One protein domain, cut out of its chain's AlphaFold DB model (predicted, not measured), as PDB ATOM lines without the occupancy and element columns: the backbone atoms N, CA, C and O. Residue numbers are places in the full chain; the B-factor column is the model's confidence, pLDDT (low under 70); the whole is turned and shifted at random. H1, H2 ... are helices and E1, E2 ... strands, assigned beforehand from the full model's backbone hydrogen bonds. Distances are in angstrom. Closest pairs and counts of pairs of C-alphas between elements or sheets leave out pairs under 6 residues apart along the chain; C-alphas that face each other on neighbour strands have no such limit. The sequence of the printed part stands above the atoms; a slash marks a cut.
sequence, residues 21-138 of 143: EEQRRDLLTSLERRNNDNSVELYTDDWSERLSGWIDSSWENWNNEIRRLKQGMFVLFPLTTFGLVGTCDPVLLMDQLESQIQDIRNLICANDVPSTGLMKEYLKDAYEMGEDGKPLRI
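This is residues 21 to 138 of the 143 residues of the protein "Major egg antigen (P40)" of Schistosoma japonicum (UniProt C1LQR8). A loose, elongated model in two parts: at one end a helical hairpin of H1 and H2 with H3 at a corner of it and a tiny strand hairpin, E1 and E2, beside it, and at the far end the long helix H5 with little H4 near its first residues. Residues 73 to 78, which stand free, lead out to the far end, and the long unnamed stretch 108 to 120 with H6 leads back. The printed part has 118 residues, with named elements in the order H1 H2 H3 H4 H5 H6 E1 E2, and is mostly helix; the sheet, order E1 - E2, is antiparallel. The radius of gyration of the C-alphas is 19.4 A, and the C-alphas span 57 by 37 by 29 A.

E1, residues 127 to 129, and E2, residues 135 to 137, form an antiparallel hairpin with 137 degrees between their directions. N 128 and O 136 are 2.9 A apart and N 136 and O 128 are 2.7 A apart, both within hydrogen-bond range. E1 is only just apart from H2, residues 47 to 60, with the closest C-alphas at 8.2 A, and only just apart from H1, residues 21 to 36, at 8.5 A. H1 and H2 form a helical hairpin and run opposite ways at a tilt of 37 degrees, only just steep. H1 touches H2 with residues 28 to 35 alone; the closest C-alphas are those of Leu 28 and Ile 55, 6.5 A apart. H3, residues 62 to 72, is close to H1 but not clearly touching it, the closest C-alphas being those of Glu 21 and Ile 66 at 7.2 A. H3 is also close to H2 but not clearly touching it, about perpendicular at 86 degrees, the closest C-alphas being those of Ser 58 and Glu 65 at 7.5 A. H4, residues 79 to 82, H5, residues 90 to 107, and H6, residues 121 to 124, touch no helix. In H1, H2, H3 and H5 every O i to N i+4 pair is within hydrogen-bond range; H4 and H6 are too short for such a pair.

H5 measures 25.8 A from first to last C-alpha, H1 22.6 A, H2 19.8 A and H3 15.0 A. H1 begins at C-alpha 21 at (189.542, 277.487, 258.763). H5 ends at C-alpha 107 at (224.276, 296.770, 272.655), and E2 ends at C-alpha 137 at (205.123, 267.833, 260.239).

The two C-alphas farthest apart are those of Asp 37 and Leu 107, 58.5 A. The printed part has no cut. The link from H5 to H6, 13 residues, is long. Mean pLDDT of the printed part is 79.1; residue 43, residues 77 to 88, residues 110 to 117 and residue 138 are under 70.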
ATOM      1  N   GLU A  21     190.447 277.881 257.688       88.25
ATOM      2  CA  GLU A  21     189.542 277.487 258.763       88.25
ATOM      3  C   GLU A  21     188.612 276.348 258.356       88.25
ATOM      4  O   GLU A  21     188.341 275.463 259.167       88.25
ATOM      5  N   GLU A  22     188.126 276.352 257.114       88.94
ATOM      6  CA  GLU A  22     187.315 275.259 256.573       88.94
ATOM      7  C   GLU A  22     188.130 273.971 256.483       88.94
ATOM      8  O   GLU A  22     187.673 272.934 256.952       88.94
ATOM      9  N   GLN A  23     189.369 274.039 255.989       85.88
ATOM     10  CA  GLN A  23     190.256 272.873 255.944       85.88
ATOM     11  C   GLN A  23     190.521 272.294 257.328       85.88
ATOM     12  O   GLN A  23     190.476 271.081 257.520       85.88
ATOM     13  N   ARG A  24     190.763 273.160 258.315       87.88
ATOM     14  CA  ARG A  24     191.021 272.715 259.682       87.88
ATOM     15  C   ARG A  24     189.774 272.099 260.327       87.88
ATOM     16  O   ARG A  24     189.893 271.123 261.061       87.88
ATOM     17  N   ARG A  25     188.572 272.607 260.024       91.25
ATOM     18  CA  ARG A  25     187.312 271.967 260.448       91.25
ATOM     19  C   ARG A  25     187.105 270.609 259.794       91.25
ATOM     20  O   ARG A  25     186.704 269.676 260.488       91.25
ATOM     21  N   ASP A  26     187.374 270.498 258.496       90.62
ATOM     22  CA  ASP A  26     187.279 269.235 257.763       90.62
ATOM     23  C   ASP A  26     188.213 268.186 258.389       90.62
ATOM     24  O   ASP A  26     187.775 267.068 258.665       90.62
ATOM     25  N   LEU A  27     189.458 268.571 258.699       88.81
ATOM     26  CA  LEU A  27     190.440 267.718 259.372       88.81
ATOM     27  C   LEU A  27     189.915 267.209 260.719       88.81
ATOM     28  O   LEU A  27     189.838 265.997 260.913       88.81
ATOM     29  N   LEU A  28     189.493 268.106 261.619       90.50
ATOM     30  CA  LEU A  28     188.974 267.719 262.939       90.50
ATOM     31  C   LEU A  28     187.754 266.799 262.829       90.50
ATOM     32  O   LEU A  28     187.696 265.771 263.495       90.50
ATOM     33  N   THR A  29     186.821 267.121 261.933       91.06
ATOM     34  CA  THR A  29     185.609 266.316 261.714       91.06
ATOM     35  C   THR A  29     185.951 264.933 261.152       91.06
ATOM     36  O   THR A  29     185.325 263.930 261.502       91.06
ATOM     37  N   SER A  30     186.941 264.858 260.258       89.50
ATOM     38  CA  SER A  30     187.412 263.590 259.701       89.50
ATOM     39  C   SER A  30     188.071 262.720 260.770       89.50
ATOM     40  O   SER A  30     187.780 261.527 260.843       89.50
ATOM     41  N   LEU A  31     188.885 263.324 261.639       88.12
ATOM     42  CA  LEU A  31     189.569 262.649 262.733       88.12
ATOM     43  C   LEU A  31     188.593 262.144 263.786       88.12
ATOM     44  O   LEU A  31     188.685 260.989 264.185       88.12
ATOM     45  N   GLU A  32     187.620 262.963 264.175       89.75
ATOM     46  CA  GLU A  32     186.573 262.582 265.123       89.75
ATOM     47  C   GLU A  32     185.780 261.372 264.617       89.75
ATOM     48  O   GLU A  32     185.637 260.375 265.326       89.75
ATOM     49  N   ARG A  33     185.344 261.405 263.350       89.19
ATOM     50  CA  ARG A  33     184.655 260.268 262.724       89.19
ATOM     51  C   ARG A  33     185.529 259.015 262.737       89.19
ATOM     52  O   ARG A  33     185.084 257.956 263.164       89.19
ATOM     53  N   ARG A  34     186.779 259.138 262.294       84.50
ATOM     54  CA  ARG A  34     187.690 257.997 262.172       84.50
ATOM     55  C   ARG A  34     188.068 257.384 263.513       84.50
ATOM     56  O   ARG A  34     188.211 256.163 263.582       84.50
ATOM     57  N   ASN A  35     188.244 258.217 264.533       85.12
ATOM     58  CA  ASN A  35     188.533 257.801 265.899       85.12
ATOM     59  C   ASN A  35     187.341 257.035 266.489       85.12
ATOM     60  O   ASN A  35     187.522 255.940 267.010       85.12
ATOM     61  N   ASN A  36     186.117 257.536 266.291       84.56
ATOM     62  CA  ASN A  36     184.892 256.838 266.699       84.56
ATOM     63  C   ASN A  36     184.716 255.488 265.984       84.56
ATOM     64  O   ASN A  36     184.274 254.513 266.592       84.56
ATOM     65  N   ASP A  37     185.114 255.413 264.713       84.75
ATOM     66  CA  ASP A  37     185.069 254.185 263.914       84.75
ATOM     67  C   ASP A  37     186.236 253.215 264.216       84.75
ATOM     68  O   ASP A  37     186.342 252.169 263.574       84.75
ATOM     69  N   ASN A  38     187.137 253.542 265.159       79.62
ATOM     70  CA  ASN A  38     188.387 252.811 265.441       79.62
ATOM     71  C   ASN A  38     189.235 252.542 264.178       79.62
ATOM     72  O   ASN A  38     189.934 251.536 264.068       79.62
ATOM     73  N   SER A  39     189.154 253.448 263.200       77.12
ATOM     74  CA  SER A  39     189.827 253.349 261.894       77.12
ATOM     75  C   SER A  39     191.174 254.084 261.847       77.12
ATOM     76  O   SER A  39     191.812 254.191 260.793       77.12
ATOM     77  N   VAL A  40     191.595 254.638 262.984       77.62
ATOM     78  CA  VAL A  40     192.919 255.228 263.180       77.62
ATOM     79  C   VAL A  40     193.875 254.121 263.603       77.62
ATOM     80  O   VAL A  40     193.595 253.363 264.529       77.62
ATOM     81  N   GLU A  41     195.008 254.019 262.914       73.56
ATOM     82  CA  GLU A  41     196.041 253.052 263.268       73.56
ATOM     83  C   GLU A  41     196.669 253.453 264.606       73.56
ATOM     84  O   GLU A  41     197.209 254.553 264.752       73.56
ATOM     85  N   LEU A  42     196.572 252.567 265.598       72.38
ATOM     86  CA  LEU A  42     197.086 252.830 266.937       72.38
ATOM     87  C   LEU A  42     198.613 252.789 266.919       72.38
ATOM     88  O   LEU A  42     199.218 251.772 266.585       72.38
ATOM     89  N   TYR A  43     199.233 253.908 267.290       66.19
ATOM     90  CA  TYR A  43     200.684 253.995 267.444       66.19
ATOM     91  C   TYR A  43     201.146 253.456 268.809       66.19
ATOM     92  O   TYR A  43     202.208 252.848 268.923       66.19
ATOM     93  N   THR A  44     200.325 253.665 269.838       76.06
ATOM     94  CA  THR A  44     200.511 253.209 271.220       76.06
ATOM     95  C   THR A  44     199.158 252.853 271.836       76.06
ATOM     96  O   THR A  44     198.115 253.287 271.345       76.06
ATOM     97  N   ASP A  45     199.165 252.089 272.930       76.44
ATOM     98  CA  ASP A  45     197.937 251.664 273.623       76.44
ATOM     99  C   ASP A  45     197.119 252.850 274.179       76.44
ATOM    100  O   ASP A  45     195.904 252.751 274.323       76.44
ATOM    101  N   ASP A  46     197.768 253.989 274.450       82.44
ATOM    102  CA  ASP A  46     197.152 255.243 274.908       82.44
ATOM    103  C   ASP A  46     196.835 256.228 273.763       82.44
ATOM    104  O   ASP A  46     196.403 257.360 274.002       82.44
ATOM    105  N   TRP A  47     197.051 255.829 272.505       84.38
ATOM    106  CA  TRP A  47     196.956 256.735 271.359       84.38
ATOM    107  C   TRP A  47     195.543 257.268 271.131       84.38
ATOM    108  O   TRP A  47     195.375 258.453 270.846       84.38
ATOM    109  N   SER A  48     194.524 256.424 271.302       83.19
ATOM    110  CA  SER A  48     193.124 256.827 271.144       83.19
ATOM    111  C   SER A  48     192.716 257.887 272.167       83.19
ATOM    112  O   SER A  48     192.032 258.841 271.816       83.19
ATOM    113  N   GLU A  49     193.170 257.767 273.419       86.56
ATOM    114  CA  GLU A  49     192.890 258.754 274.468       86.56
ATOM    115  C   GLU A  49     193.585 260.087 274.173       86.56
ATOM    116  O   GLU A  49     192.963 261.146 274.260       86.56
ATOM    117  N   ARG A  50     194.854 260.041 273.748       86.38
ATOM    118  CA  ARG A  50     195.599 261.244 273.350       86.38
ATOM    119  C   ARG A  50     194.969 261.945 272.153       86.38
ATOM    120  O   ARG A  50     194.893 263.171 272.147       86.38
ATOM    121  N   LEU A  51     194.532 261.182 271.153       87.44
ATOM    122  CA  LEU A  51     193.871 261.726 269.974       87.44
ATOM    123  C   LEU A  51     192.526 262.355 270.344       87.44
ATOM    124  O   LEU A  51     192.288 263.499 269.966       87.44
ATOM    125  N   SER A  52     191.690 261.664 271.126       88.31
ATOM    126  CA  SER A  52     190.424 262.217 271.624       88.31
ATOM    127  C   SER A  52     190.648 263.511 272.406       88.31
ATOM    128  O   SER A  52     190.055 264.533 272.079       88.31
ATOM    129  N   GLY A  53     191.582 263.513 273.364       91.50
ATOM    130  CA  GLY A  53     191.895 264.704 274.155       91.50
ATOM    131  C   GLY A  53     192.407 265.870 273.306       91.50
ATOM    132  O   GLY A  53     192.073 267.025 273.572       91.50
ATOM    133  N   TRP A  54     193.180 265.588 272.252       90.38
ATOM    134  CA  TRP A  54     193.631 266.605 271.303       90.38
ATOM    135  C   TRP A  54     192.481 267.165 270.449       90.38
ATOM    136  O   TRP A  54     192.415 268.383 270.258       90.38
ATOM    137  N   ILE A  55     191.566 266.316 269.967       91.12
ATOM    138  CA  ILE A  55     190.373 266.731 269.204       91.12
ATOM    139  C   ILE A  55     189.476 267.616 270.076       91.12
ATOM    140  O   ILE A  55     189.121 268.722 269.661       91.12
ATOM    141  N   ASP A  56     189.176 267.174 271.297       93.50
ATOM    142  CA  ASP A  56     188.321 267.902 272.237       93.50
ATOM    143  C   ASP A  56     188.924 269.268 272.586       93.50
ATOM    144  O   ASP A  56     188.259 270.300 272.469       93.50
ATOM    145  N   SER A  57     190.223 269.298 272.904       91.12
ATOM    146  CA  SER A  57     190.953 270.544 273.185       91.12
ATOM    147  C   SER A  57     190.961 271.493 271.981       91.12
ATOM    148  O   SER A  57     190.876 272.715 272.138       91.12
ATOM    149  N   SER A  58     191.050 270.946 270.764       89.44
ATOM    150  CA  SER A  58     191.040 271.729 269.524       89.44
ATOM    151  C   SER A  58     189.684 272.385 269.267       89.44
ATOM    152  O   SER A  58     189.635 273.526 268.800       89.44
ATOM    153  N   TRP A  59     188.587 271.696 269.590       92.81
ATOM    154  CA  TRP A  59     187.242 272.259 269.505       92.81
ATOM    155  C   TRP A  59     186.979 273.296 270.597       92.81
ATOM    156  O   TRP A  59     186.492 274.387 270.290       92.81
ATOM    157  N   GLU A  60     187.342 272.997 271.846       95.75
ATOM    158  CA  GLU A  60     187.138 273.897 272.986       95.75
ATOM    159  C   GLU A  60     187.867 275.234 272.786       95.75
ATOM    160  O   GLU A  60     187.302 276.310 273.004       95.75
ATOM    161  N   ASN A  61     189.107 275.185 272.292       93.00
ATOM    162  CA  ASN A  61     189.952 276.364 272.126       93.00
ATOM    163  C   ASN A  61     189.981 276.919 270.688       93.00
ATOM    164  O   ASN A  61     190.838 277.746 270.357       93.00
ATOM    165  N   TRP A  62     189.036 276.511 269.832       92.06
ATOM    166  CA  TRP A  62     189.036 276.789 268.389       92.06
ATOM    167  C   TRP A  62     189.330 278.252 268.029       92.06
ATOM    168  O   TRP A  62     190.214 278.547 267.225       92.06
ATOM    169  N   ASN A  63     188.604 279.196 268.633       92.00
ATOM    170  CA  ASN A  63     188.742 280.618 268.299       92.00
ATOM    171  C   ASN A  63     190.140 281.161 268.627       92.00
ATOM    172  O   ASN A  63     190.680 281.979 267.879       92.00
ATOM    173  N   ASN A  64     190.731 280.710 269.735       91.12
ATOM    174  CA  ASN A  64     192.073 281.117 270.129       91.12
ATOM    175  C   ASN A  64     193.133 280.458 269.249       91.12
ATOM    176  O   ASN A  64     194.061 281.154 268.845       91.12
ATOM    177  N   GLU A  65     192.975 279.177 268.908       85.75
ATOM    178  CA  GLU A  65     193.861 278.458 267.984       85.75
ATOM    179  C   GLU A  65     193.873 279.118 266.603       85.75
ATOM    180  O   GLU A  65     194.930 279.504 266.113       85.75
ATOM    181  N   ILE A  66     192.706 279.366 266.001       88.81
ATOM    182  CA  ILE A  66     192.619 280.037 264.695       88.81
ATOM    183  C   ILE A  66     193.226 281.439 264.746       88.81
ATOM    184  O   ILE A  66     193.948 281.839 263.829       88.81
ATOM    185  N   ARG A  67     192.964 282.201 265.813       88.06
ATOM    186  CA  ARG A  67     193.573 283.524 265.993       88.06
ATOM    187  C   ARG A  67     195.095 283.421 266.106       88.06
ATOM    188  O   ARG A  67     195.784 284.196 265.446       88.06
ATOM    189  N   ARG A  68     195.605 282.483 266.910       85.06
ATOM    190  CA  ARG A  68     197.041 282.228 267.102       85.06
ATOM    191  C   ARG A  68     197.703 281.851 265.782       85.06
ATOM    192  O   ARG A  68     198.701 282.461 265.427       85.06
ATOM    193  N   LEU A  69     197.111 280.925 265.029       83.75
ATOM    194  CA  LEU A  69     197.617 280.465 263.737       83.75
ATOM    195  C   LEU A  69     197.684 281.608 262.726       83.75
ATOM    196  O   LEU A  69     198.739 281.850 262.156       83.75
ATOM    197  N   LYS A  70     196.607 282.389 262.577       82.69
ATOM    198  CA  LYS A  70     196.597 283.569 261.693       82.69
ATOM    199  C   LYS A  70     197.651 284.607 262.069       82.69
ATOM    200  O   LYS A  70     198.235 285.230 261.189       82.69
ATOM    201  N   GLN A  71     197.863 284.824 263.366       81.44
ATOM    202  CA  GLN A  71     198.863 285.768 263.869       81.44
ATOM    203  C   GLN A  71     200.295 285.225 263.757       81.44
ATOM    204  O   GLN A  71     201.225 286.015 263.651       81.44
ATOM    205  N   GLY A  72     200.461 283.901 263.763       75.69
ATOM    206  CA  GLY A  72     201.742 283.207 263.641       75.69
ATOM    207  C   GLY A  72     202.129 282.819 262.211       75.69
ATOM    208  O   GLY A  72     203.187 282.225 262.026       75.69
ATOM    209  N   MET A  73     201.306 283.124 261.200       76.50
ATOM    210  CA  MET A  73     201.633 282.832 259.802       76.50
ATOM    211  C   MET A  73     202.897 283.577 259.367       76.50
ATOM    212  O   MET A  73     203.019 284.793 259.537       76.50
ATOM    213  N   PHE A  74     203.817 282.845 258.739       72.94
ATOM    214  CA  PHE A  74     205.027 283.430 258.181       72.94
ATOM    215  C   PHE A  74     204.694 284.263 256.944       72.94
ATOM    216  O   PHE A  74     203.987 283.821 256.034       72.94
ATOM    217  N   VAL A  75     205.242 285.474 256.897       71.38
ATOM    218  CA  VAL A  75     205.208 286.298 255.692       71.38
ATOM    219  C   VAL A  75     206.327 285.836 254.769       71.38
ATOM    220  O   VAL A  75     207.482 285.723 255.182       71.38
ATOM    221  N   LEU A  76     205.982 285.583 253.510       74.94
ATOM    222  CA  LEU A  76     206.965 285.301 252.476       74.94
ATOM    223  C   LEU A  76     207.705 286.586 252.105       74.94
ATOM    224  O   LEU A  76     207.100 287.553 251.641       74.94
ATOM    225  N   PHE A  77     209.024 286.578 252.282       69.00
ATOM    226  CA  PHE A  77     209.900 287.663 251.854       69.00
ATOM    227  C   PHE A  77     210.782 287.208 250.690       69.00
ATOM    228  O   PHE A  77     211.337 286.106 250.740       69.00
ATOM    229  N   PRO A  78     210.968 288.046 249.652       69.56
ATOM    230  CA  PRO A  78     211.926 287.754 248.596       69.56
ATOM    231  C   PRO A  78     213.320 287.569 249.197       69.56
ATOM    232  O   PRO A  78     213.787 288.444 249.928       69.56
ATOM    233  N   LEU A  79     214.011 286.481 248.851       66.88
ATOM    234  CA  LEU A  79     215.382 286.213 249.319       66.88
ATOM    235  C   LEU A  79     216.354 287.352 248.964       66.88
ATOM    236  O   LEU A  79     217.278 287.651 249.720       66.88
ATOM    237  N   THR A  80     216.074 288.070 247.872       66.69
ATOM    238  CA  THR A  80     216.802 289.278 247.460       66.69
ATOM    239  C   THR A  80     216.792 290.380 248.521       66.69
ATOM    240  O   THR A  80     217.742 291.152 248.591       66.69
ATOM    241  N   THR A  81     215.762 290.444 249.373       64.88
ATOM    242  CA  THR A  81     215.642 291.417 250.479       64.88
ATOM    243  C   THR A  81     216.765 291.258 251.499       64.88
ATOM    244  O   THR A  81     217.178 292.227 252.126       64.88
ATOM    245  N   PHE A  82     217.288 290.041 251.634       64.25
ATOM    246  CA  PHE A  82     218.341 289.707 252.588       64.25
ATOM    247  C   PHE A  82     219.728 289.634 251.932       64.25
ATOM    248  O   PHE A  82     220.676 289.167 252.556       64.25
ATOM    249  N   GLY A  83     219.865 290.063 250.669       61.09
ATOM    250  CA  GLY A  83     221.122 289.953 249.920       61.09
ATOM    251  C   GLY A  83     221.522 288.507 249.601       61.09
ATOM    252  O   GLY A  83     222.666 288.251 249.228       61.09
ATOM    253  N   LEU A  84     220.590 287.560 249.744       62.94
ATOM    254  CA  LEU A  84     220.826 286.138 249.533       62.94
ATOM    255  C   LEU A  84     220.542 285.793 248.072       62.94
ATOM    256  O   LEU A  84     219.392 285.768 247.633       62.94
ATOM    257  N   VAL A  85     221.605 285.531 247.314       53.62
ATOM    258  CA  VAL A  85     221.542 285.001 245.947       53.62
ATOM    259  C   VAL A  85     222.136 283.592 245.984       53.62
ATOM    260  O   VAL A  85     223.350 283.447 246.106       53.62
ATOM    261  N   GLY A  86     221.290 282.555 245.953       62.22
ATOM    262  CA  GLY A  86     221.722 281.149 245.958       62.22
ATOM    263  C   GLY A  86     220.947 280.232 246.903       62.22
ATOM    264  O   GLY A  86     219.917 280.607 247.461       62.22
ATOM    265  N   THR A  87     221.453 279.004 247.071       54.88
ATOM    266  CA  THR A  87     220.945 278.032 248.048       54.88
ATOM    267  C   THR A  87     221.275 278.523 249.447       54.88
ATOM    268  O   THR A  87     222.429 278.467 249.876       54.88
ATOM    269  N   CYS A  88     220.272 279.026 250.152       62.47
ATOM    270  CA  CYS A  88     220.424 279.383 251.545       62.47
ATOM    271  C   CYS A  88     219.863 278.261 252.409       62.47
ATOM    272  O   CYS A  88     218.714 277.863 252.218       62.47
ATOM    273  N   ASP A  89     220.675 277.738 253.328       72.81
ATOM    274  CA  ASP A  89     220.172 276.833 254.354       72.81
ATOM    275  C   ASP A  89     219.299 277.660 255.317       72.81
ATOM    276  O   ASP A  89     219.822 278.542 256.009       72.81
ATOM    277  N   PRO A  90     217.975 277.420 255.362       70.75
ATOM    278  CA  PRO A  90     217.076 278.186 256.214       70.75
ATOM    279  C   PRO A  90     217.414 278.032 257.698       70.75
ATOM    280  O   PRO A  90     217.128 278.940 258.470       70.75
ATOM    281  N   VAL A  91     218.045 276.931 258.117       75.19
ATOM    282  CA  VAL A  91     218.456 276.746 259.515       75.19
ATOM    283  C   VAL A  91     219.592 277.706 259.863       75.19
ATOM    284  O   VAL A  91     219.507 278.398 260.876       75.19
ATOM    285  N   LEU A  92     220.594 277.815 258.985       77.12
ATOM    286  CA  LEU A  92     221.728 278.723 259.175       77.12
ATOM    287  C   LEU A  92     221.303 280.195 259.160       77.12
ATOM    288  O   LEU A  92     221.836 280.992 259.929       77.12
ATOM    289  N   LEU A  93     220.319 280.561 258.332       77.56
ATOM    290  CA  LEU A  93     219.755 281.914 258.341       77.56
ATOM    291  C   LEU A  93     219.103 282.274 259.669       77.56
ATOM    292  O   LEU A  93     219.292 283.381 260.168       77.56
ATOM    293  N   MET A  94     218.331 281.346 260.231       78.19
ATOM    294  CA  MET A  94     217.662 281.561 261.511       78.19
ATOM    295  C   MET A  94     218.690 281.702 262.636       78.19
ATOM    296  O   MET A  94     218.559 282.601 263.458       78.19
ATOM    297  N   ASP A  95     219.752 280.887 262.620       81.69
ATOM    298  CA  ASP A  95     220.863 281.001 263.575       81.69
ATOM    299  C   ASP A  95     221.591 282.350 263.461       81.69
ATOM    300  O   ASP A  95     221.898 282.993 264.466       81.69
ATOM    301  N   GLN A  96     221.821 282.826 262.235       81.31
ATOM    302  CA  GLN A  96     222.440 284.129 262.004       81.31
ATOM    303  C   GLN A  96     221.559 285.280 262.508       81.31
ATOM    304  O   GLN A  96     222.060 286.200 263.158       81.31
ATOM    305  N   LEU A  97     220.256 285.244 262.220       79.88
ATOM    306  CA  LEU A  97     219.310 286.268 262.671       79.88
ATOM    307  C   LEU A  97     219.175 286.279 264.197       79.88
ATOM    308  O   LEU A  97     219.148 287.349 264.802       79.88
ATOM    309  N   GLU A  98     219.158 285.108 264.832       84.44
ATOM    310  CA  GLU A  98     219.121 284.978 266.289       84.44
ATOM    311  C   GLU A  98     220.375 285.581 266.943       84.44
ATOM    312  O   GLU A  98     220.260 286.358 267.894       84.44
ATOM    313  N   SER A  99     221.560 285.334 266.370       83.44
ATOM    314  CA  SER A  99     222.809 285.970 266.814       83.44
ATOM    315  C   SER A  99     222.753 287.496 266.693       83.44
ATOM    316  O   SER A  99     223.101 288.198 267.638       83.44
ATOM    317  N   GLN A 100     222.269 288.027 265.564       83.25
ATOM    318  CA  GLN A 100     222.166 289.477 265.353       83.25
ATOM    319  C   GLN A 100     221.192 290.144 266.331       83.25
ATOM    320  O   GLN A 100     221.473 291.225 266.850       83.25
ATOM    321  N   ILE A 101     220.055 289.503 266.615       81.56
ATOM    322  CA  ILE A 101     219.096 289.985 267.617       81.56
ATOM    323  C   ILE A 101     219.757 290.033 268.996       81.56
ATOM    324  O   ILE A 101     219.563 291.001 269.736       81.56
ATOM    325  N   GLN A 102     220.552 289.019 269.340       82.94
ATOM    326  CA  GLN A 102     221.254 288.983 270.616       82.94
ATOM    327  C   GLN A 102     222.334 290.071 270.715       82.94
ATOM    328  O   GLN A 102     222.430 290.733 271.749       82.94
ATOM    329  N   ASP A 103     223.084 290.323 269.643       85.25
ATOM    330  CA  ASP A 103     224.073 291.406 269.594       85.25
ATOM    331  C   ASP A 103     223.422 292.780 269.788       85.25
ATOM    332  O   ASP A 103     223.917 293.603 270.562       85.25
ATOM    333  N   ILE A 104     222.269 293.014 269.151       83.06
ATOM    334  CA  ILE A 104     221.492 294.246 269.336       83.06
ATOM    335  C   ILE A 104     221.072 294.389 270.797       83.06
ATOM    336  O   ILE A 104     221.261 295.460 271.367       83.06
ATOM    337  N   ARG A 105     220.541 293.330 271.424       79.88
ATOM    338  CA  ARG A 105     220.121 293.357 272.839       79.88
ATOM    339  C   ARG A 105     221.263 293.706 273.777       79.88
ATOM    340  O   ARG A 105     221.087 294.564 274.645       79.88
ATOM    341  N   ASN A 106     222.416 293.077 273.562       83.19
ATOM    342  CA  ASN A 106     223.631 293.348 274.319       83.19
ATOM    343  C   ASN A 106     224.045 294.821 274.166       83.19
ATOM    344  O   ASN A 106     224.412 295.458 275.151       83.19
ATOM    345  N   LEU A 107     223.936 295.377 272.953       84.25
ATOM    346  CA  LEU A 107     224.276 296.770 272.655       84.25
ATOM    347  C   LEU A 107     223.340 297.779 273.337       84.25
ATOM    348  O   LEU A 107     223.804 298.807 273.823       84.25
ATOM    349  N   ILE A 108     222.033 297.509 273.375       83.19
ATOM    350  CA  ILE A 108     221.041 298.423 273.970       83.19
ATOM    351  C   ILE A 108     220.805 298.176 275.469       83.19
ATOM    352  O   ILE A 108     219.891 298.766 276.042       83.19
ATOM    353  N   CYS A 109     221.597 297.301 276.104       74.38
ATOM    354  CA  CYS A 109     221.430 296.864 277.496       74.38
ATOM    355  C   CYS A 109     219.991 296.424 277.833       74.38
ATOM    356  O   CYS A 109     219.558 296.517 278.979       74.38
ATOM    357  N   ALA A 110     219.240 295.926 276.847       67.75
ATOM    358  CA  ALA A 110     217.847 295.508 277.008       67.75
ATOM    359  C   ALA A 110     217.746 294.020 277.367       67.75
ATOM    360  O   ALA A 110     216.857 293.320 276.887       67.75
ATOM    361  N   ASN A 111     218.662 293.529 278.205       63.34
ATOM    362  CA  ASN A 111     218.652 292.136 278.658       63.34
ATOM    363  C   ASN A 111     217.401 291.808 279.492       63.34
ATOM    364  O   ASN A 111     217.002 290.650 279.559       63.34
ATOM    365  N   ASP A 112     216.766 292.833 280.067       61.75
ATOM    366  CA  ASP A 112     215.551 292.717 280.878       61.75
ATOM    367  C   ASP A 112     214.254 292.779 280.047       61.75
ATOM    368  O   ASP A 112     213.164 292.577 280.587       61.75
ATOM    369  N   VAL A 113     214.332 293.062 278.738       61.59
ATOM    370  CA  VAL A 113     213.157 293.008 277.855       61.59
ATOM    371  C   VAL A 113     212.897 291.540 277.510       61.59
ATOM    372  O   VAL A 113     213.788 290.893 276.955       61.59
ATOM    373  N   PRO A 114     211.695 290.999 277.798       55.72
ATOM    374  CA  PRO A 114     211.367 289.623 277.461       55.72
ATOM    375  C   PRO A 114     211.643 289.370 275.983       55.72
ATOM    376  O   PRO A 114     211.122 290.077 275.113       55.72
ATOM    377  N   SER A 115     212.471 288.365 275.697       57.00
ATOM    378  CA  SER A 115     212.653 287.898 274.326       57.00
ATOM    379  C   SER A 115     211.286 287.589 273.732       57.00
ATOM    380  O   SER A 115     210.459 286.967 274.397       57.00
ATOM    381  N   THR A 116     211.051 287.967 272.480       57.94
ATOM    382  CA  THR A 116     209.821 287.666 271.728       57.94
ATOM    383  C   THR A 116     209.685 286.164 271.385       57.94
ATOM    384  O   THR A 116     209.136 285.815 270.349       57.94
ATOM    385  N   GLY A 117     210.191 285.270 272.243       63.62
ATOM    386  CA  GLY A 117     210.444 283.854 271.960       63.62
ATOM    387  C   GLY A 117     211.824 283.615 271.339       63.62
ATOM    388  O   GLY A 117     212.535 284.569 271.007       63.62
ATOM    389  N   LEU A 118     212.228 282.347 271.236       70.56
ATOM    390  CA  LEU A 118     213.390 281.933 270.430       70.56
ATOM    391  C   LEU A 118     212.964 281.807 268.968       70.56
ATOM    392  O   LEU A 118     211.835 281.402 268.685       70.56
ATOM    393  N   MET A 119     213.866 282.067 268.019       74.38
ATOM    394  CA  MET A 119     213.483 282.065 266.600       74.38
ATOM    395  C   MET A 119     213.037 280.675 266.111       74.38
ATOM    396  O   MET A 119     212.276 280.557 265.155       74.38
ATOM    397  N   LYS A 120     213.467 279.616 266.806       78.00
ATOM    398  CA  LYS A 120     213.124 278.208 266.550       78.00
ATOM    399  C   LYS A 120     211.955 277.685 267.394       78.00
ATOM    400  O   LYS A 120     211.619 276.509 267.298       78.00
ATOM    401  N   GLU A 121     211.317 278.521 268.213       80.62
ATOM    402  CA  GLU A 121     210.247 278.089 269.123       80.62
ATOM    403  C   GLU A 121     209.013 277.541 268.395       80.62
ATOM    404  O   GLU A 121     208.401 276.587 268.872       80.62
ATOM    405  N   TYR A 122     208.727 278.045 267.190       78.19
ATOM    406  CA  TYR A 122     207.647 277.545 266.332       78.19
ATOM    407  C   TYR A 122     207.763 276.046 266.008       78.19
ATOM    408  O   TYR A 122     206.765 275.415 265.675       78.19
ATOM    409  N   LEU A 123     208.962 275.450 266.100       81.12
ATOM    410  CA  LEU A 123     209.163 274.020 265.843       81.12
ATOM    411  C   LEU A 123     208.441 273.132 266.859       81.12
ATOM    412  O   LEU A 123     208.142 271.982 266.539       81.12
ATOM    413  N   LYS A 124     208.135 273.654 268.054       83.56
ATOM    414  CA  LYS A 124     207.315 272.955 269.055       83.56
ATOM    415  C   LYS A 124     205.884 272.739 268.558       83.56
ATOM    416  O   LYS A 124     205.298 271.703 268.839       83.56
ATOM    417  N   ASP A 125     205.366 273.696 267.793       80.94
ATOM    418  CA  ASP A 125     204.015 273.695 267.228       80.94
ATOM    419  C   ASP A 125     203.985 273.214 265.763       80.94
ATOM    420  O   ASP A 125     202.941 273.226 265.120       80.94
ATOM    421  N   ALA A 126     205.125 272.796 265.200       79.44
ATOM    422  CA  ALA A 126     205.235 272.417 263.788       79.44
ATOM    423  C   ALA A 126     204.716 271.001 263.478       79.44
ATOM    424  O   ALA A 126     204.869 270.533 262.347       79.44
ATOM    425  N   TYR A 127     204.143 270.311 264.462       81.44
ATOM    426  CA  TYR A 127     203.564 268.981 264.313       81.44
ATOM    427  C   TYR A 127     202.072 269.036 264.613       81.44
ATOM    428  O   TYR A 127     201.654 269.571 265.637       81.44
ATOM    429  N   GLU A 128     201.281 268.445 263.729       82.06
ATOM    430  CA  GLU A 128     199.833 268.333 263.863       82.06
ATOM    431  C   GLU A 128     199.382 266.914 263.509       82.06
ATOM    432  O   GLU A 128     200.100 266.178 262.837       82.06
ATOM    433  N   MET A 129     198.203 266.508 263.975       82.75
ATOM    434  CA  MET A 129     197.601 265.247 263.562       82.75
ATOM    435  C   MET A 129     197.216 265.308 262.080       82.75
ATOM    436  O   MET A 129     196.415 266.141 261.664       82.75
ATOM    437  N   GLY A 130     197.782 264.405 261.286       82.12
ATOM    438  CA  GLY A 130     197.339 264.136 259.927       82.12
ATOM    439  C   GLY A 130     195.959 263.502 259.902       82.12
ATOM    440  O   GLY A 130     195.474 263.013 260.917       82.12
ATOM    441  N   GLU A 131     195.329 263.455 258.729       80.56
ATOM    442  CA  GLU A 131     194.016 262.814 258.562       80.56
ATOM    443  C   GLU A 131     194.021 261.342 258.989       80.56
ATOM    444  O   GLU A 131     192.991 260.815 259.400       80.56
ATOM    445  N   ASP A 132     195.175 260.677 258.885       76.81
ATOM    446  CA  ASP A 132     195.437 259.306 259.325       76.81
ATOM    447  C   ASP A 132     195.541 259.137 260.843       76.81
ATOM    448  O   ASP A 132     195.673 258.010 261.318       76.81
ATOM    449  N   GLY A 133     195.438 260.235 261.590       72.44
ATOM    450  CA  GLY A 133     195.583 260.262 263.032       72.44
ATOM    451  C   GLY A 133     197.019 260.033 263.476       72.44
ATOM    452  O   GLY A 133     197.206 259.608 264.606       72.44
ATOM    453  N   LYS A 134     198.023 260.277 262.620       80.56
ATOM    454  CA  LYS A 134     199.448 260.249 262.982       80.56
ATOM    455  C   LYS A 134     200.021 261.665 263.002       80.56
ATOM    456  O   LYS A 134     199.562 262.515 262.246       80.56
ATOM    457  N   PRO A 135     201.043 261.947 263.826       77.19
ATOM    458  CA  PRO A 135     201.681 263.254 263.814       77.19
ATOM    459  C   PRO A 135     202.403 263.480 262.477       77.19
ATOM    460  O   PRO A 135     203.338 262.761 262.122       77.19
ATOM    461  N   LEU A 136     201.983 264.510 261.750       75.50
ATOM    462  CA  LEU A 136     202.604 265.010 260.534       75.50
ATOM    463  C   LEU A 136     203.277 266.348 260.816       75.50
ATOM    464  O   LEU A 136     202.748 267.219 261.508       75.50
ATOM    465  N   ARG A 137     204.467 266.529 260.244       71.25
ATOM    466  CA  ARG A 137     205.123 267.833 260.239       71.25
ATOM    467  C   ARG A 137     204.370 268.749 259.281       71.25
ATOM    468  O   ARG A 137     204.264 268.436 258.096       71.25
ATOM    469  N   ILE A 138     203.915 269.897 259.769       65.19
ATOM    470  CA  ILE A 138     203.304 270.925 258.933       65.19
ATOM    471  C   ILE A 138     204.402 271.505 258.033       65.19
ATOM    472  O   ILE A 138     205.335 272.168 258.496       65.19
TER     473      ILE A 138